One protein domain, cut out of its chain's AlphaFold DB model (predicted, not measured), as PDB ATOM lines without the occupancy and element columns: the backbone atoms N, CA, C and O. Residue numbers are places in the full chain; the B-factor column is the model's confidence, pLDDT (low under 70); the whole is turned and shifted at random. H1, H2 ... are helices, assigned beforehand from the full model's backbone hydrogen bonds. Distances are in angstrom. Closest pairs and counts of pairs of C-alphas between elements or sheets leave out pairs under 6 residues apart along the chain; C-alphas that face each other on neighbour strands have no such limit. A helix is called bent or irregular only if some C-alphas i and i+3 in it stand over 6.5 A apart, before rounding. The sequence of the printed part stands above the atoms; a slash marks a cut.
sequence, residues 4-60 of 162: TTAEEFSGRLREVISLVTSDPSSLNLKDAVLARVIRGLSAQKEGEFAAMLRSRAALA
ATOM      1  N   THR A   4     111.769  78.174 276.954       74.88
ATOM      2  CA  THR A   4     112.212  76.869 276.425       74.88
ATOM      3  C   THR A   4     111.202  75.739 276.656       74.88
ATOM      4  O   THR A   4     110.905  74.979 275.745       74.88
ATOM      5  N   THR A   5     110.599  75.652 277.849       77.94
ATOM      6  CA  THR A   5     109.589  74.617 278.152       77.94
ATOM      7  C   THR A   5     108.309  74.811 277.337       77.94
ATOM      8  O   THR A   5     107.639  73.840 276.996       77.94
ATOM      9  N   ALA A   6     107.948  76.064 277.043       78.19
ATOM     10  CA  ALA A   6     106.758  76.372 276.257       78.19
ATOM     11  C   ALA A   6     106.930  75.962 274.786       78.19
ATOM     12  O   ALA A   6     106.012  75.381 274.209       78.19
ATOM     13  N   GLU A   7     108.099  76.212 274.200       86.44
ATOM     14  CA  GLU A   7     108.428  75.810 272.825       86.44
ATOM     15  C   GLU A   7     108.469  74.284 272.679       86.44
ATOM     16  O   GLU A   7     107.829  73.727 271.786       86.44
ATOM     17  N   GLU A   8     109.132  73.597 273.611       86.69
ATOM     18  CA  GLU A   8     109.247  72.136 273.611       86.69
ATOM     19  C   GLU A   8     107.887  71.440 273.780       86.69
ATOM     20  O   GLU A   8     107.575  70.481 273.072       86.69
ATOM     21  N   PHE A   9     107.029  71.955 274.667       87.38
ATOM     22  CA  PHE A   9     105.661  71.451 274.812       87.38
ATOM     23  C   PHE A   9     104.816  71.726 273.562       87.38
ATOM     24  O   PHE A   9     104.079  70.849 273.114       87.38
ATOM     25  N   SER A  10     104.943  72.914 272.964       88.25
ATOM     26  CA  SER A  10     104.183  73.288 271.763       88.25
ATOM     27  C   SER A  10     104.503  72.376 270.576       88.25
ATOM     28  O   SER A  10     103.593  71.993 269.842       88.25
ATOM     29  N   GLY A  11     105.765  71.955 270.429       90.06
ATOM     30  CA  GLY A  11     106.177  70.986 269.407       90.06
ATOM     31  C   GLY A  11     105.523  69.606 269.562       90.06
ATOM     32  O   GLY A  11     105.307  68.911 268.573       90.06
ATOM     33  N   ARG A  12     105.144  69.235 270.790       89.38
ATOM     34  CA  ARG A  12     104.531  67.941 271.140       89.38
ATOM     35  C   ARG A  12     103.010  68.017 271.278       89.38
ATOM     36  O   ARG A  12     102.353  66.997 271.465       89.38
ATOM     37  N   LEU A  13     102.428  69.212 271.166       88.00
ATOM     38  CA  LEU A  13     101.028  69.467 271.500       88.00
ATOM     39  C   LEU A  13     100.051  68.592 270.703       88.00
ATOM     40  O   LEU A  13      99.083  68.098 271.270       88.00
ATOM     41  N   ARG A  14     100.310  68.369 269.408       89.56
ATOM     42  CA  ARG A  14      99.451  67.519 268.564       89.56
ATOM     43  C   ARG A  14      99.404  66.075 269.057       89.56
ATOM     44  O   ARG A  14      98.323  65.505 269.156       89.56
ATOM     45  N   GLU A  15     100.565  65.512 269.373       88.12
ATOM     46  CA  GLU A  15     100.681  64.157 269.912       88.12
ATOM     47  C   GLU A  15      99.980  64.066 271.270       88.12
ATOM     48  O   GLU A  15      99.145  63.193 271.476       88.12
ATOM     49  N   VAL A  16     100.231  65.030 272.160       87.94
ATOM     50  CA  VAL A  16      99.598  65.078 273.484       87.94
ATOM     51  C   VAL A  16      98.075  65.158 273.374       87.94
ATOM     52  O   VAL A  16      97.391  64.394 274.044       87.94
ATOM     53  N   ILE A  17      97.526  66.029 272.518       88.62
ATOM     54  CA  ILE A  17      96.071  66.132 272.302       88.62
ATOM     55  C   ILE A  17      95.504  64.817 271.758       88.62
ATOM     56  O   ILE A  17      94.449  64.370 272.216       88.62
ATOM     57  N   SER A  18      96.209  64.183 270.816       90.44
ATOM     58  CA  SER A  18      95.809  62.881 270.282       90.44
ATOM     59  C   SER A  18      95.708  61.851 271.405       90.44
ATOM     60  O   SER A  18      94.656  61.242 271.568       90.44
ATOM     61  N   LEU A  19      96.752  61.720 272.230       89.25
ATOM     62  CA  LEU A  19      96.797  60.752 273.328       89.25
ATOM     63  C   LEU A  19      95.746  61.040 274.405       89.25
ATOM     64  O   LEU A  19      95.060  60.118 274.828       89.25
ATOM     65  N   VAL A  20      95.540  62.304 274.793       87.00
ATOM     66  CA  VAL A  20      94.466  62.703 275.729       87.00
ATOM     67  C   VAL A  20      93.086  62.257 275.233       87.00
ATOM     68  O   VAL A  20      92.206  61.993 276.045       87.00
ATOM     69  N   THR A  21      92.880  62.183 273.918       87.62
ATOM     70  CA  THR A  21      91.579  61.824 273.339       87.62
ATOM     71  C   THR A  21      91.433  60.318 273.128       87.62
ATOM     72  O   THR A  21      90.354  59.778 273.350       87.62
ATOM     73  N   SER A  22      92.495  59.638 272.687       91.25
ATOM     74  CA  SER A  22      92.434  58.231 272.277       91.25
ATOM     75  C   SER A  22      92.831  57.241 273.371       91.25
ATOM     76  O   SER A  22      92.242  56.170 273.454       91.25
ATOM     77  N   ASP A  23      93.839  57.570 274.182       91.44
ATOM     78  CA  ASP A  23      94.335  56.719 275.269       91.44
ATOM     79  C   ASP A  23      95.035  57.574 276.343       91.44
ATOM     80  O   ASP A  23      96.269  57.662 276.378       91.44
ATOM     81  N   PRO A  24      94.267  58.227 277.235       85.75
ATOM     82  CA  PRO A  24      94.823  59.110 278.260       85.75
ATOM     83  C   PRO A  24      95.833  58.408 279.180       85.75
ATOM     84  O   PRO A  24      96.763  59.036 279.687       85.75
ATOM     85  N   SER A  25      95.658  57.102 279.392       87.75
ATOM     86  CA  SER A  25      96.491  56.231 280.231       87.75
ATOM     87  C   SER A  25      97.942  56.154 279.751       87.75
ATOM     88  O   SER A  25      98.850  55.967 280.561       87.75
ATOM     89  N   SER A  26      98.166  56.310 278.444       87.56
ATOM     90  CA  SER A  26      99.492  56.255 277.820       87.56
ATOM     91  C   SER A  26     100.345  57.511 278.045       87.56
ATOM     92  O   SER A  26     101.545  57.505 277.756       87.56
ATOM     93  N   LEU A  27      99.769  58.597 278.577       85.81
ATOM     94  CA  LEU A  27     100.499  59.837 278.832       85.81
ATOM     95  C   LEU A  27     101.605  59.624 279.872       85.81
ATOM     96  O   LEU A  27     101.360  59.322 281.041       85.81
ATOM     97  N   ASN A  28     102.853  59.863 279.469       85.31
ATOM     98  CA  ASN A  28     104.000  59.707 280.352       85.31
ATOM     99  C   ASN A  28     104.140  60.889 281.329       85.31
ATOM    100  O   ASN A  28     104.920  61.813 281.106       85.31
ATOM    101  N   LEU A  29     103.446  60.836 282.466       82.88
ATOM    102  CA  LEU A  29     103.537  61.853 283.526       82.88
ATOM    103  C   LEU A  29     104.900  61.903 284.251       82.88
ATOM    104  O   LEU A  29     105.094  62.753 285.124       82.88
ATOM    105  N   LYS A  30     105.853  61.021 283.913       84.81
ATOM    106  CA  LYS A  30     107.249  61.126 284.374       84.81
ATOM    107  C   LYS A  30     108.075  62.077 283.501       84.81
ATOM    108  O   LYS A  30     109.125  62.534 283.945       84.81
ATOM    109  N   ASP A  31     107.607  62.402 282.295       89.56
ATOM    110  CA  ASP A  31     108.211  63.414 281.429       89.56
ATOM    111  C   ASP A  31     108.147  64.797 282.094       89.56
ATOM    112  O   ASP A  31     107.077  65.282 282.470       89.56
ATOM    113  N   ALA A  32     109.301  65.445 282.254       85.88
ATOM    114  CA  ALA A  32     109.404  66.687 283.010       85.88
ATOM    115  C   ALA A  32     108.641  67.857 282.369       85.88
ATOM    116  O   ALA A  32     108.090  68.691 283.094       85.88
ATOM    117  N   VAL A  33     108.587  67.919 281.035       87.75
ATOM    118  CA  VAL A  33     107.934  68.994 280.276       87.75
ATOM    119  C   VAL A  33     106.425  68.830 280.367       87.75
ATOM    120  O   VAL A  33     105.732  69.752 280.805       87.75
ATOM    121  N   LEU A  34     105.929  67.628 280.061       86.38
ATOM    122  CA  LEU A  34     104.508  67.301 280.143       86.38
ATOM    123  C   LEU A  34     103.988  67.488 281.573       86.38
ATOM    124  O   LEU A  34     103.010  68.200 281.808       86.38
ATOM    125  N   ALA A  35     104.682  66.909 282.553       86.00
ATOM    126  CA  ALA A  35     104.254  66.953 283.940       86.00
ATOM    127  C   ALA A  35     104.294  68.375 284.519       86.00
ATOM    128  O   ALA A  35     103.462  68.723 285.356       86.00
ATOM    129  N   ARG A  36     105.232  69.230 284.080       86.75
ATOM    130  CA  ARG A  36     105.292  70.640 284.499       86.75
ATOM    131  C   ARG A  36     104.121  71.451 283.948       86.75
ATOM    132  O   ARG A  36     103.573  72.260 284.695       86.75
ATOM    133  N   VAL A  37     103.722  71.228 282.696       87.00
ATOM    134  CA  VAL A  37     102.557  71.903 282.104       87.00
ATOM    135  C   VAL A  37     101.260  71.421 282.751       87.00
ATOM    136  O   VAL A  37     100.494  72.251 283.231       87.00
ATOM    137  N   ILE A  38     101.051  70.105 282.871       83.38
ATOM    138  CA  ILE A  38      99.841  69.537 283.495       83.38
ATOM    139  C   ILE A  38      99.700  69.986 284.953       83.38
ATOM    140  O   ILE A  38      98.618  70.415 285.353       83.38
ATOM    141  N   ARG A  39     100.782  69.956 285.748       83.62
ATOM    142  CA  ARG A  39     100.759  70.496 287.120       83.62
ATOM    143  C   ARG A  39     100.463  71.990 287.134       83.62
ATOM    144  O   ARG A  39      99.717  72.440 287.993       83.62
ATOM    145  N   GLY A  40     101.025  72.748 286.193       85.62
ATOM    146  CA  GLY A  40     100.762  74.177 286.052       85.62
ATOM    147  C   GLY A  40      99.287  74.482 285.791       85.62
ATOM    148  O   GLY A  40      98.747  75.375 286.431       85.62
ATOM    149  N   LEU A  41      98.639  73.716 284.909       82.94
ATOM    150  CA  LEU A  41      97.206  73.827 284.623       82.94
ATOM    151  C   LEU A  41      96.353  73.377 285.818       82.94
ATOM    152  O   LEU A  41      95.434  74.078 286.221       82.94
ATOM    153  N   SER A  42      96.697  72.244 286.436       80.50
ATOM    154  CA  SER A  42      95.925  71.651 287.541       80.50
ATOM    155  C   SER A  42      96.055  72.416 288.863       80.50
ATOM    156  O   SER A  42      95.180  72.327 289.717       80.50
ATOM    157  N   ALA A  43      97.143  73.170 289.054       84.19
ATOM    158  CA  ALA A  43      97.347  74.007 290.236       84.19
ATOM    159  C   ALA A  43      96.540  75.316 290.194       84.19
ATOM    160  O   ALA A  43      96.467  76.021 291.206       84.19
ATOM    161  N   GLN A  44      95.950  75.668 289.046       84.12
ATOM    162  CA  GLN A  44      95.099  76.847 288.942       84.12
ATOM    163  C   GLN A  44      93.816  76.627 289.745       84.12
ATOM    164  O   GLN A  44      93.044  75.708 289.487       84.12
ATOM    165  N   LYS A  45      93.581  77.489 290.739       80.06
ATOM    166  CA  LYS A  45      92.354  77.454 291.551       80.06
ATOM    167  C   LYS A  45      91.188  78.193 290.891       80.06
ATOM    168  O   LYS A  45      90.036  77.964 291.256       80.06
ATOM    169  N   GLU A  46      91.475  79.056 289.927       85.94
ATOM    170  CA  GLU A  46      90.518  79.922 289.238       85.94
ATOM    171  C   GLU A  46      90.798  79.918 287.730       85.94
ATOM    172  O   GLU A  46      91.882  79.524 287.301       85.94
ATOM    173  N   GLY A  47      89.814  80.343 286.934       87.50
ATOM    174  CA  GLY A  47      89.887  80.360 285.472       87.50
ATOM    175  C   GLY A  47      89.086  79.244 284.794       87.50
ATOM    176  O   GLY A  47      88.492  78.381 285.444       87.50
ATOM    177  N   GLU A  48      89.063  79.282 283.461       89.56
ATOM    178  CA  GLU A  48      88.224  78.422 282.616       89.56
ATOM    179  C   GLU A  48      88.533  76.929 282.791       89.56
ATOM    180  O   GLU A  48      87.622  76.120 282.957       89.56
ATOM    181  N   PHE A  49      89.817  76.558 282.837       85.62
ATOM    182  CA  PHE A  49      90.227  75.163 283.016       85.62
ATOM    183  C   PHE A  49      89.776  74.599 284.371       85.62
ATOM    184  O   PHE A  49      89.213  73.509 284.433       85.62
ATOM    185  N   ALA A  50      89.953  75.363 285.455       86.00
ATOM    186  CA  ALA A  50      89.513  74.959 286.789       86.00
ATOM    187  C   ALA A  50      87.981  74.829 286.873       86.00
ATOM    188  O   ALA A  50      87.474  73.905 287.508       86.00
ATOM    189  N   ALA A  51      87.236  75.723 286.213       88.06
ATOM    190  CA  ALA A  51      85.780  75.640 286.126       88.06
ATOM    191  C   ALA A  51      85.317  74.398 285.343       88.06
ATOM    192  O   ALA A  51      84.435  73.678 285.808       88.06
ATOM    193  N   MET A  52      85.955  74.104 284.205       89.12
ATOM    194  CA  MET A  52      85.668  72.918 283.392       89.12
ATOM    195  C   MET A  52      86.009  71.615 284.125       89.12
ATOM    196  O   MET A  52      85.281  70.631 284.023       89.12
ATOM    197  N   LEU A  53      87.110  71.599 284.882       86.50
ATOM    198  CA  LEU A  53      87.481  70.439 285.684       86.50
ATOM    199  C   LEU A  53      86.438  70.181 286.774       86.50
ATOM    200  O   LEU A  53      85.995  69.051 286.932       86.50
ATOM    201  N   ARG A  54      85.995  71.226 287.486       84.69
ATOM    202  CA  ARG A  54      84.951  71.109 288.519       84.69
ATOM    203  C   ARG A  54      83.609  70.655 287.956       84.69
ATOM    204  O   ARG A  54      82.940  69.873 288.615       84.69
ATOM    205  N   SER A  55      83.222  71.118 286.767       89.31
ATOM    206  CA  SER A  55      81.942  70.725 286.163       89.31
ATOM    207  C   SER A  55      81.913  69.275 285.679       89.31
ATOM    208  O   SER A  55      80.833  68.712 285.533       89.31
ATOM    209  N   ARG A  56      83.082  68.664 285.443       87.19
ATOM    210  CA  ARG A  56      83.214  67.251 285.049       87.19
ATOM    211  C   ARG A  56      83.667  66.330 286.180       87.19
ATOM    212  O   ARG A  56      83.644  65.115 286.009       87.19
ATOM    213  N   ALA A  57      84.121  66.880 287.302       85.31
ATOM    214  CA  ALA A  57      84.565  66.094 288.440       85.31
ATOM    215  C   ALA A  57      83.375  65.418 289.132       85.31
ATOM    216  O   ALA A  57      82.307  66.008 289.287       85.31
ATOM    217  N   ALA A  58      83.589  64.193 289.614       84.75
ATOM    218  CA  ALA A  58      82.653  63.565 290.529       84.75
ATOM    219  C   ALA A  58      82.680  64.318 291.868       84.75
ATOM    220  O   ALA A  58      83.716  64.391 292.532       84.75
ATOM    221  N   LEU A  59      81.538  64.876 292.267       84.75
ATOM    222  CA  LEU A  59      81.374  65.578 293.540       84.75
ATOM    223  C   LEU A  59      81.079  64.573 294.661       84.75
ATOM    224  O   LEU A  59      79.980  64.528 295.207       84.75
ATOM    225  N   ALA A  60      82.063  63.725 294.961       86.25
ATOM    226  CA  ALA A  60      81.985  62.798 296.081       86.25
ATOM    227  C   ALA A  60      82.117  63.539 297.422       86.25
ATOM    228  O   ALA A  60      82.840  64.531 297.538       86.25
TER     229      ALA A  60
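Overview. This is residues 4 to 60 of the 162 residues of the protein "DNA primase small subunit PriS" of Methanoregulaceae archaeon PtaB.Bin056 (UniProt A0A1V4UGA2). An open frame of three helices: the bent helix H1 makes one side, H2 is a crossbar that starts at arm H1a, and H3 sits at the far end of H2, well away from H1. Residues 23 to 31 lead from the end of arm H1b back to the start of H2, and residues 54 to 60 stick out past the body at the other end. The printed part has 57 residues, with named helices H1, H2 and H3 in that order and no named strand, and its class is all helix. It is only just loose, close to compact, with a radius of gyration of the C-alphas of 12.6 A and spans of 34 by 25 by 19 A.

Arrangement. H1, residues 4 to 22, was assigned as one helix by its hydrogen bonds, but it is bent: C-alphas 11 and 14 are 7.6 A apart. Its arms, H1a at residues 4 to 11 and H1b at residues 14 to 22, stand at a steep tilt of 62 degrees. H1a touches H2, residues 32 to 42, about perpendicular at 90 degrees; their closest C-alphas, those of Thr 5 and Val 33, are 6.2 A apart. H2 and H3, residues 48 to 56, are close but not clearly touching, about perpendicular at 76 degrees; their closest C-alphas, those of Ser 42 and Ala 50, are 7.3 A apart. H1b is apart from H2, and both arms are apart from H3. In H1a, H1b, H2 and H3 every O i to N i+4 pair is within hydrogen-bond range.

Along the chain. H1a begins at C-alpha 4 (112.212, 76.869, 276.425) and measures 11.0 A, and H1b measures 12.2 A. H2 measures 15.1 A from C-alpha 32 (109.404, 66.687, 283.010). H3 measures 12.5 A and ends at C-alpha 56 (83.214, 67.251, 285.049).

Size, cuts and confidence. The C-alphas farthest apart, those of Thr 4 and Ala 60, are 38.7 A apart. The printed part has no cut; the link from H1 to H2 is short and that from H2 to H3 is tight. No printed residue is under 70 in pLDDT.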